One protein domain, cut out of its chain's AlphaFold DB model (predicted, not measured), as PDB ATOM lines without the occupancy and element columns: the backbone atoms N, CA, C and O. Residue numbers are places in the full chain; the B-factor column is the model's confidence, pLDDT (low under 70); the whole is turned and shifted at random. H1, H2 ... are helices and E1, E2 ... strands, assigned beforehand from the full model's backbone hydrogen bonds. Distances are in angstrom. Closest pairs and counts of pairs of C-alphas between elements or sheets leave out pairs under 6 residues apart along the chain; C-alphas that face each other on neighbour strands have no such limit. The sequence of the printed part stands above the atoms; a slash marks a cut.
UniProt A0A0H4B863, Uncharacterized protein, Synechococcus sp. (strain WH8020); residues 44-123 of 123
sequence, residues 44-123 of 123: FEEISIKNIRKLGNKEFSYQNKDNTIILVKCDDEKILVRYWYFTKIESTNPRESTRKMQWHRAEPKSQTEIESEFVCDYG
ATOM      1  N   PHE A  44      24.232  23.468   8.872       54.03
ATOM      2  CA  PHE A  44      22.898  23.928   8.454       54.03
ATOM      3  C   PHE A  44      22.820  25.447   8.288       54.03
ATOM      4  O   PHE A  44      23.407  26.201   9.064       54.03
ATOM      5  N   GLU A  45      22.101  25.900   7.256       58.34
ATOM      6  CA  GLU A  45      21.832  27.324   7.040       58.34
ATOM      7  C   GLU A  45      21.068  27.922   8.235       58.34
ATOM      8  O   GLU A  45      20.326  27.231   8.937       58.34
ATOM      9  N   GLU A  46      21.246  29.228   8.447       67.06
ATOM     10  CA  GLU A  46      20.556  30.012   9.476       67.06
ATOM     11  C   GLU A  46      19.057  29.658   9.545       67.06
ATOM     12  O   GLU A  46      18.350  29.704   8.533       67.06
ATOM     13  N   ILE A  47      18.568  29.294  10.740       70.12
ATOM     14  CA  ILE A  47      17.141  29.024  10.963       70.12
ATOM     15  C   ILE A  47      16.391  30.306  10.616       70.12
ATOM     16  O   ILE A  47      16.602  31.344  11.241       70.12
ATOM     17  N   SER A  48      15.530  30.231   9.603       78.06
ATOM     18  CA  SER A  48      14.810  31.381   9.072       78.06
ATOM     19  C   SER A  48      13.325  31.064   9.044       78.06
ATOM     20  O   SER A  48      12.793  30.476   8.097       78.06
ATOM     21  N   ILE A  49      12.650  31.455  10.125       86.25
ATOM     22  CA  ILE A  49      11.216  31.244  10.311       86.25
ATOM     23  C   ILE A  49      10.505  32.561  10.608       86.25
ATOM     24  O   ILE A  49      11.032  33.452  11.276       86.25
ATOM     25  N   LYS A  50       9.266  32.672  10.135       88.25
ATOM     26  CA  LYS A  50       8.360  33.776  10.468       88.25
ATOM     27  C   LYS A  50       6.924  33.291  10.584       88.25
ATOM     28  O   LYS A  50       6.582  32.198  10.130       88.25
ATOM     29  N   ASN A  51       6.052  34.151  11.110       88.81
ATOM     30  CA  ASN A  51       4.607  33.916  11.154       88.81
ATOM     31  C   ASN A  51       4.223  32.602  11.859       88.81
ATOM     32  O   ASN A  51       3.290  31.926  11.417       88.81
ATOM     33  N   ILE A  52       4.922  32.255  12.946       90.62
ATOM     34  CA  ILE A  52       4.562  31.108  13.788       90.62
ATOM     35  C   ILE A  52       3.146  31.327  14.332       90.62
ATOM     36  O   ILE A  52       2.820  32.402  14.838       90.62
ATOM     37  N   ARG A  53       2.285  30.316  14.208       89.75
ATOM     38  CA  ARG A  53       0.923  30.316  14.755       89.75
ATOM     39  C   ARG A  53       0.628  28.983  15.410       89.75
ATOM     40  O   ARG A  53       0.847  27.942  14.798       89.75
ATOM     41  N   LYS A  54       0.056  29.027  16.610       92.25
ATOM     42  CA  LYS A  54      -0.518  27.859  17.278       92.25
ATOM     43  C   LYS A  54      -1.901  27.573  16.690       92.25
ATOM     44  O   LYS A  54      -2.745  28.465  16.629       92.25
ATOM     45  N   LEU A  55      -2.111  26.345  16.229       89.44
ATOM     46  CA  LEU A  55      -3.368  25.857  15.647       89.44
ATOM     47  C   LEU A  55      -4.133  24.944  16.617       89.44
ATOM     48  O   LEU A  55      -5.354  24.844  16.536       89.44
ATOM     49  N   GLY A  56      -3.422  24.300  17.545       88.06
ATOM     50  CA  GLY A  56      -3.974  23.408  18.563       88.06
ATOM     51  C   GLY A  56      -2.946  23.087  19.650       88.06
ATOM     52  O   GLY A  56      -1.894  23.718  19.715       88.06
ATOM     53  N   ASN A  57      -3.230  22.095  20.502       86.56
ATOM     54  CA  ASN A  57      -2.371  21.762  21.653       86.56
ATOM     55  C   ASN A  57      -0.922  21.442  21.267       86.56
ATOM     56  O   ASN A  57      -0.010  21.802  22.001       86.56
ATOM     57  N   LYS A  58      -0.729  20.780  20.126       91.12
ATOM     58  CA  LYS A  58       0.571  20.340  19.603       91.12
ATOM     59  C   LYS A  58       0.693  20.614  18.102       91.12
ATOM     60  O   LYS A  58       1.465  19.962  17.414       91.12
ATOM     61  N   GLU A  59      -0.134  21.516  17.571       93.44
ATOM     62  CA  GLU A  59      -0.186  21.809  16.138       93.44
ATOM     63  C   GLU A  59       0.153  23.272  15.892       93.44
ATOM     64  O   GLU A  59      -0.434  24.162  16.514       93.44
ATOM     65  N   PHE A  60       1.068  23.515  14.959       93.12
ATOM     66  CA  PHE A  60       1.580  24.836  14.625       93.12
ATOM     67  C   PHE A  60       1.652  25.030  13.110       93.12
ATOM     68  O   PHE A  60       1.628  24.075  12.333       93.12
ATOM     69  N   SER A  61       1.768  26.284  12.685       92.44
ATOM     70  CA  SER A  61       2.191  26.636  11.332       92.44
ATOM     71  C   SER A  61       3.281  27.690  11.367       92.44
ATOM     72  O   SER A  61       3.166  28.623  12.158       92.44
ATOM     73  N   TYR A  62       4.250  27.617  10.464       91.38
ATOM     74  CA  TYR A  62       5.230  28.680  10.237       91.38
ATOM     75  C   TYR A  62       5.508  28.854   8.739       91.38
ATOM     76  O   TYR A  62       5.047  28.063   7.914       91.38
ATOM     77  N   GLN A  63       6.225  29.917   8.379       90.12
ATOM     78  CA  GLN A  63       6.761  30.118   7.033       90.12
ATOM     79  C   GLN A  63       8.283  30.062   7.069       90.12
ATOM     80  O   GLN A  63       8.888  30.771   7.874       90.12
ATOM     81  N   ASN A  64       8.871  29.253   6.190       87.25
ATOM     82  CA  ASN A  64      10.320  29.196   6.002       87.25
ATOM     83  C   ASN A  64      10.817  30.344   5.097       87.25
ATOM     84  O   ASN A  64      10.011  31.132   4.580       87.25
ATOM     85  N   LYS A  65      12.134  30.406   4.851       84.56
ATOM     86  CA  LYS A  65      12.776  31.394   3.957       84.56
ATOM     87  C   LYS A  65      12.138  31.485   2.561       84.56
ATOM     88  O   LYS A  65      12.021  32.576   2.006       84.56
ATOM     89  N   ASP A  66      11.643  30.365   2.033       82.38
ATOM     90  CA  ASP A  66      11.023  30.270   0.703       82.38
ATOM     91  C   ASP A  66       9.548  30.709   0.697       82.38
ATOM     92  O   ASP A  66       8.846  30.573  -0.306       82.38
ATOM     93  N   ASN A  67       9.050  31.227   1.826       83.50
ATOM     94  CA  ASN A  67       7.640  31.527   2.079       83.50
ATOM     95  C   ASN A  67       6.714  30.302   1.981       83.50
ATOM     96  O   ASN A  67       5.496  30.457   1.850       83.50
ATOM     97  N   THR A  68       7.259  29.088   2.074       86.12
ATOM     98  CA  THR A  68       6.451  27.870   2.140       86.12
ATOM     99  C   THR A  68       5.814  27.781   3.517       86.12
ATOM    100  O   THR A  68       6.504  27.885   4.530       86.12
ATOM    101  N   ILE A  69       4.494  27.588   3.566       89.62
ATOM    102  CA  ILE A  69       3.799  27.353   4.831       89.62
ATOM    103  C   ILE A  69       4.010  25.895   5.214       89.62
ATOM    104  O   ILE A  69       3.648  24.986   4.466       89.62
ATOM    105  N   ILE A  70       4.561  25.679   6.397       91.94
ATOM    106  CA  ILE A  70       4.780  24.356   6.964       91.94
ATOM    107  C   ILE A  70       3.833  24.212   8.146       91.94
ATOM    108  O   ILE A  70       3.812  25.047   9.048       91.94
ATOM    109  N   LEU A  71       3.008  23.170   8.104       94.38
ATOM    110  CA  LEU A  71       2.198  22.729   9.229       94.38
ATOM    111  C   LEU A  71       3.001  21.690  10.000       94.38
ATOM    112  O   LEU A  71       3.536  20.763   9.395       94.38
ATOM    113  N   VAL A  72       3.048  21.836  11.316       94.75
ATOM    114  CA  VAL A  72       3.840  21.002  12.219       94.75
ATOM    115  C   VAL A  72       2.914  20.382  13.254       94.75
ATOM    116  O   VAL A  72       2.068  21.078  13.815       94.75
ATOM    117  N   LYS A  73       3.078  19.083  13.521       95.44
ATOM    118  CA  LYS A  73       2.584  18.443  14.742       95.44
ATOM    119  C   LYS A  73       3.763  17.976  15.583       95.44
ATOM    120  O   LYS A  73       4.558  17.156  15.121       95.44
ATOM    121  N   CYS A  74       3.826  18.490  16.800       91.88
ATOM    122  CA  CYS A  74       4.833  18.175  17.800       91.88
ATOM    123  C   CYS A  74       4.382  16.933  18.571       91.88
ATOM    124  O   CYS A  74       3.651  17.046  19.551       91.88
ATOM    125  N   ASP A  75       4.718  15.744  18.078       86.62
ATOM    126  CA  ASP A  75       4.532  14.497  18.825       86.62
ATOM    127  C   ASP A  75       5.789  14.246  19.674       86.62
ATOM    128  O   ASP A  75       6.892  14.610  19.270       86.62
ATOM    129  N   ASP A  76       5.623  13.641  20.849       81.06
ATOM    130  CA  ASP A  76       6.720  13.425  21.797       81.06
ATOM    131  C   ASP A  76       7.760  12.434  21.234       81.06
ATOM    132  O   ASP A  76       8.917  12.437  21.646       81.06
ATOM    133  N   GLU A  77       7.367  11.601  20.261       85.44
ATOM    134  CA  GLU A  77       8.253  10.630  19.608       85.44
ATOM    135  C   GLU A  77       8.836  11.116  18.270       85.44
ATOM    136  O   GLU A  77       9.845  10.581  17.796       85.44
ATOM    137  N   LYS A  78       8.168  12.057  17.590       88.75
ATOM    138  CA  LYS A  78       8.536  12.488  16.231       88.75
ATOM    139  C   LYS A  78       7.891  13.810  15.838       88.75
ATOM    140  O   LYS A  78       6.765  14.115  16.198       88.75
ATOM    141  N   ILE A  79       8.525  14.516  14.915       91.31
ATOM    142  CA  ILE A  79       7.909  15.684  14.292       91.31
ATOM    143  C   ILE A  79       7.224  15.271  12.992       91.31
ATOM    144  O   ILE A  79       7.838  14.674  12.099       91.31
ATOM    145  N   LEU A  80       5.932  15.582  12.886       94.06
ATOM    146  CA  LEU A  80       5.179  15.433  11.645       94.06
ATOM    147  C   LEU A  80       5.036  16.785  10.967       94.06
ATOM    148  O   LEU A  80       4.613  17.755  11.587       94.06
ATOM    149  N   VAL A  81       5.315  16.817   9.671       92.88
ATOM    150  CA  VAL A  81       5.184  18.012   8.848       92.88
ATOM    151  C   VAL A  81       4.274  17.762   7.656       92.88
ATOM    152  O   VAL A  81       4.123  16.634   7.177       92.88
ATOM    153  N   ARG A  82       3.641  18.838   7.201       92.12
ATOM    154  CA  ARG A  82       2.864  18.899   5.967       92.12
ATOM    155  C   ARG A  82       3.069  20.268   5.335       92.12
ATOM    156  O   ARG A  82       2.906  21.288   5.996       92.12
ATOM    157  N   TYR A  83       3.365  20.295   4.045       88.12
ATOM    158  CA  TYR A  83       3.631  21.526   3.312       88.12
ATOM    159  C   TYR A  83       2.339  22.038   2.667       88.12
ATOM    160  O   TYR A  83       1.637  21.297   1.974       88.12
ATOM    161  N   TRP A  84       2.013  23.310   2.902       77.75
ATOM    162  CA  TRP A  84       0.879  24.002   2.296       77.75
ATOM    163  C   TRP A  84       1.396  25.056   1.311       77.75
ATOM    164  O   TRP A  84       2.020  26.046   1.694       77.75
ATOM    165  N   TYR A  85       1.185  24.818   0.016       67.50
ATOM    166  CA  TYR A  85       1.837  25.592  -1.042       67.50
ATOM    167  C   TYR A  85       1.179  26.947  -1.284       67.50
ATOM    168  O   TYR A  85      -0.031  27.030  -1.485       67.50
ATOM    169  N   PHE A  86       2.013  27.981  -1.392       54.31
ATOM    170  CA  PHE A  86       1.729  29.166  -2.209       54.31
ATOM    171  C   PHE A  86       2.575  29.191  -3.496       54.31
ATOM    172  O   PHE A  86       2.174  29.807  -4.480       54.31
ATOM    173  N   THR A  87       3.697  28.467  -3.532       50.88
ATOM    174  CA  THR A  87       4.612  28.357  -4.675       50.88
ATOM    175  C   THR A  87       4.868  26.883  -5.001       50.88
ATOM    176  O   THR A  87       4.828  26.017  -4.125       50.88
ATOM    177  N   LYS A  88       5.009  26.573  -6.297       54.50
ATOM    178  CA  LYS A  88       5.159  25.206  -6.822       54.50
ATOM    179  C   LYS A  88       6.296  24.474  -6.109       54.50
ATOM    180  O   LYS A  88       7.392  25.007  -6.000       54.50
ATOM    181  N   ILE A  89       6.062  23.218  -5.733       59.75
ATOM    182  CA  ILE A  89       7.161  22.302  -5.427       59.75
ATOM    183  C   ILE A  89       7.958  22.127  -6.716       59.75
ATOM    184  O   ILE A  89       7.440  21.565  -7.684       59.75
ATOM    185  N   GLU A  90       9.212  22.556  -6.729       61.84
ATOM    186  CA  GLU A  90      10.173  22.179  -7.767       61.84
ATOM    187  C   GLU A  90      10.662  20.741  -7.536       61.84
ATOM    188  O   GLU A  90      11.851  20.458  -7.478       61.84
ATOM    189  N   SER A  91       9.731  19.804  -7.347       63.69
ATOM    190  CA  SER A  91      10.070  18.389  -7.287       63.69
ATOM    191  C   SER A  91       9.894  17.802  -8.673       63.69
ATOM    192  O   SER A  91       8.805  17.828  -9.252       63.69
ATOM    193  N   THR A  92      10.966  17.209  -9.180       67.69
ATOM    194  CA  THR A  92      10.946  16.388 -10.393       67.69
ATOM    195  C   THR A  92      10.221  15.054 -10.169       67.69
ATOM    196  O   THR A  92       9.922  14.353 -11.135       67.69
ATOM    197  N   ASN A  93       9.885  14.708  -8.915       77.06
ATOM    198  CA  ASN A  93       9.235  13.462  -8.525       77.06
ATOM    199  C   ASN A  93       7.809  13.683  -7.963       77.06
ATOM    200  O   ASN A  93       7.641  14.162  -6.833       77.06
ATOM    201  N   PRO A  94       6.758  13.234  -8.677       74.56
ATOM    202  CA  PRO A  94       5.369  13.336  -8.223       74.56
ATOM    203  C   PRO A  94       5.087  12.665  -6.869       74.56
ATOM    204  O   PRO A  94       4.245  13.137  -6.097       74.56
ATOM    205  N   ARG A  95       5.792  11.571  -6.548       80.81
ATOM    206  CA  ARG A  95       5.616  10.840  -5.283       80.81
ATOM    207  C   ARG A  95       6.092  11.663  -4.094       80.81
ATOM    208  O   ARG A  95       5.439  11.669  -3.054       80.81
ATOM    209  N   GLU A  96       7.204  12.368  -4.255       78.06
ATOM    210  CA  GLU A  96       7.744  13.249  -3.224       78.06
ATOM    211  C   GLU A  96       6.812  14.441  -2.972       78.06
ATOM    212  O   GLU A  96       6.481  14.739  -1.825       78.06
ATOM    213  N   SER A  97       6.291  15.041  -4.047       76.12
ATOM    214  CA  SER A  97       5.285  16.108  -3.982       76.12
ATOM    215  C   SER A  97       4.037  15.673  -3.216       76.12
ATOM    216  O   SER A  97       3.554  16.375  -2.329       76.12
ATOM    217  N   THR A  98       3.541  14.474  -3.520       78.38
ATOM    218  CA  THR A  98       2.348  13.917  -2.871       78.38
ATOM    219  C   THR A  98       2.609  13.592  -1.404       78.38
ATOM    220  O   THR A  98       1.751  13.836  -0.560       78.38
ATOM    221  N   ARG A  99       3.805  13.084  -1.074       77.56
ATOM    222  CA  ARG A  99       4.207  12.857   0.318       77.56
ATOM    223  C   ARG A  99       4.193  14.172   1.095       77.56
ATOM    224  O   ARG A  99       3.581  14.205   2.150       77.56
ATOM    225  N   LYS A 100       4.774  15.247   0.547       81.38
ATOM    226  CA  LYS A 100       4.815  16.585   1.170       81.38
ATOM    227  C   LYS A 100       3.422  17.209   1.378       81.38
ATOM    228  O   LYS A 100       3.227  17.978   2.316       81.38
ATOM    229  N   MET A 101       2.438  16.829   0.559       82.56
ATOM    230  CA  MET A 101       1.026  17.213   0.714       82.56
ATOM    231  C   MET A 101       0.297  16.496   1.853       82.56
ATOM    232  O   MET A 101      -0.789  16.934   2.246       82.56
ATOM    233  N   GLN A 102       0.843  15.391   2.352       88.56
ATOM    234  CA  GLN A 102       0.285  14.594   3.439       88.56
ATOM    235  C   GLN A 102       1.104  14.811   4.711       88.56
ATOM    236  O   GLN A 102       2.189  15.378   4.674       88.56
ATOM    237  N   TRP A 103       0.583  14.372   5.855       91.50
ATOM    238  CA  TRP A 103       1.397  14.326   7.063       91.50
ATOM    239  C   TRP A 103       2.475  13.263   6.905       91.50
ATOM    240  O   TRP A 103       2.171  12.094   6.662       91.50
ATOM    241  N   HIS A 104       3.726  13.660   7.067       91.50
ATOM    242  CA  HIS A 104       4.849  12.740   7.073       91.50
ATOM    243  C   HIS A 104       5.860  13.150   8.131       91.50
ATOM    244  O   HIS A 104       5.872  14.287   8.591       91.50
ATOM    245  N   ARG A 105       6.728  12.218   8.517       92.69
ATOM    246  CA  ARG A 105       7.842  12.541   9.408       92.69
ATOM    247  C   ARG A 105       8.750  13.573   8.736       92.69
ATOM    248  O   ARG A 105       9.025  13.431   7.535       92.69
ATOM    249  N   ALA A 106       9.194  14.575   9.492       90.50
ATOM    250  CA  ALA A 106      10.301  15.423   9.075       90.50
ATOM    251  C   ALA A 106      11.502  14.540   8.706       90.50
ATOM    252  O   ALA A 106      11.700  13.459   9.271       90.50
ATOM    253  N   GLU A 107      12.239  14.934   7.676       89.38
ATOM    254  CA  GLU A 107      13.416  14.171   7.282       89.38
ATOM    255  C   GLU A 107      14.513  14.361   8.338       89.38
ATOM    256  O   GLU A 107      14.773  15.510   8.703       89.38
ATOM    257  N   PRO A 108      15.130  13.276   8.845       86.69
ATOM    258  CA  PRO A 108      16.145  13.387   9.884       86.69
ATOM    259  C   PRO A 108      17.299  14.288   9.453       86.69
ATOM    260  O   PRO A 108      17.822  14.128   8.349       86.69
ATOM    261  N   LYS A 109      17.718  15.192  10.339       85.88
ATOM    262  CA  LYS A 109      18.739  16.216  10.107       85.88
ATOM    263  C   LYS A 109      18.420  17.135   8.926       85.88
ATOM    264  O   LYS A 109      19.329  17.662   8.302       85.88
ATOM    265  N   SER A 110      17.155  17.298   8.552       86.00
ATOM    266  CA  SER A 110      16.783  18.298   7.547       86.00
ATOM    267  C   SER A 110      16.583  19.660   8.199       86.00
ATOM    268  O   SER A 110      16.194  19.748   9.362       86.00
ATOM    269  N   GLN A 111      16.736  20.728   7.414       86.81
ATOM    270  CA  GLN A 111      16.394  22.080   7.860       86.81
ATOM    271  C   GLN A 111      14.961  22.153   8.409       86.81
ATOM    272  O   GLN A 111      14.716  22.783   9.429       86.81
ATOM    273  N   THR A 112      14.012  21.462   7.764       88.38
ATOM    274  CA  THR A 112      12.619  21.427   8.222       88.38
ATOM    275  C   THR A 112      12.472  20.767   9.592       88.38
ATOM    276  O   THR A 112      11.618  21.199  10.358       88.38
ATOM    277  N   GLU A 113      13.255  19.730   9.910       90.75
ATOM    278  CA  GLU A 113      13.230  19.124  11.247       90.75
ATOM    279  C   GLU A 113      13.695  20.140  12.294       90.75
ATOM    280  O   GLU A 113      12.935  20.426  13.210       90.75
ATOM    281  N   ILE A 114      14.849  20.777  12.077       89.44
ATOM    282  CA  ILE A 114      15.438  21.771  12.991       89.44
ATOM    283  C   ILE A 114      14.505  22.976  13.200       89.44
ATOM    284  O   ILE A 114      14.234  23.394  14.324       89.44
ATOM    285  N   GLU A 115      13.971  23.541  12.114       90.25
ATOM    286  CA  GLU A 115      13.004  24.644  12.182       90.25
ATOM    287  C   GLU A 115      11.729  24.239  12.933       90.25
ATOM    288  O   GLU A 115      11.164  25.033  13.685       90.25
ATOM    289  N   SER A 116      11.266  23.003  12.734       91.00
ATOM    290  CA  SER A 116      10.066  22.496  13.397       91.00
ATOM    291  C   SER A 116      10.309  22.181  14.872       91.00
ATOM    292  O   SER A 116       9.405  22.419  15.666       91.00
ATOM    293  N   GLU A 117      11.499  21.701  15.251       91.38
ATOM    294  CA  GLU A 117      11.922  21.539  16.652       91.38
ATOM    295  C   GLU A 117      11.847  22.880  17.377       91.38
ATOM    296  O   GLU A 117      11.158  22.994  18.391       91.38
ATOM    297  N   PHE A 118      12.429  23.927  16.784       88.62
ATOM    298  CA  PHE A 118      12.345  25.273  17.342       88.62
ATOM    299  C   PHE A 118      10.891  25.732  17.540       88.62
ATOM    300  O   PHE A 118      10.542  26.310  18.568       88.62
ATOM    301  N   VAL A 119      10.018  25.482  16.558       89.94
ATOM    302  CA  VAL A 119       8.594  25.843  16.653       89.94
ATOM    303  C   VAL A 119       7.878  25.051  17.750       89.94
ATOM    304  O   VAL A 119       6.998  25.605  18.409       89.94
ATOM    305  N   CYS A 120       8.239  23.784  17.955       89.50
ATOM    306  CA  CYS A 120       7.682  22.956  19.018       89.50
ATOM    307  C   CYS A 120       8.098  23.436  20.413       89.50
ATOM    308  O   CYS A 120       7.259  23.440  21.308       89.50
ATOM    309  N   ASP A 121       9.337  23.903  20.574       85.94
ATOM    310  CA  ASP A 121       9.841  24.456  21.838       85.94
ATOM    311  C   ASP A 121       9.307  25.870  22.136       85.94
ATOM    312  O   ASP A 121       9.322  26.324  23.281       85.94
ATOM    313  N   TYR A 122       8.827  26.587  21.113       73.12
ATOM    314  CA  TYR A 122       8.315  27.954  21.243       73.12
ATOM    315  C   TYR A 122       6.967  28.062  21.987       73.12
ATOM    316  O   TYR A 122       6.673  29.127  22.538       73.12
ATOM    317  N   GLY A 123       6.106  27.031  21.959       64.19
ATOM    318  CA  GLY A 123       4.670  27.157  22.293       64.19
ATOM    319  C   GLY A 123       4.115  26.219  23.352       64.19
ATOM    320  O   GLY A 123       2.952  26.489  23.755       64.19
TER     321      GLY A 123
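AT A GLANCE: This is residues 44 to 123 of the 123 residues of an uncharacterized protein of Synechococcus sp. (strain WH8020) (UniProt A0A0H4B863). A strongly twisted sheet, E1 to E4, curls round helix H2 in two layers; residues 90 to 96, of which 94 to 96 belong to H1, stick out. The sheet is a meander, each strand the antiparallel neighbour of the one before. The printed part has 80 residues, with four named strands followed along the chain by two named helices; it is mixed in class and compact, with a radius of gyration of the C-alphas of 11.9 A and spans of 35 by 24 by 24 A.

IN THESE COORDINATES: Find C-alpha 47 at (17.141, 29.024, 10.963); E1 runs to 56, 23.1 A, and bends by 69 degrees at residue 50. Next come E2, 59 to 64, E3, 69 to 74, E4, 79 to 84, and H1, 94 to 100. H2, 111 to 122, spans 16.7 A, ending at (8.315, 27.954, 21.243).

HOW THE PARTS SIT: Within hydrogen-bond range, find N 53 and O 61 of hairpin E1 and E2, 2.8 A; N 62 and O 70 of E2 and E3, 3.0 A; N 71 and O 82 of E3 and E4, 2.8 A. H2 is on the sheet; its closest C-alphas with E3 are Cys 120 and Cys 74, 5.7 A. H1 only grazes the sheet. Both helices have every O i to N i+4 pair within range.

THE WHOLE: The farthest C-alphas, Asn 57 and Thr 92, are 35.1 A apart. The printed part has no cut and no long link. pLDDT is under 70 at residues 44 to 46, 85 to 92 and 123.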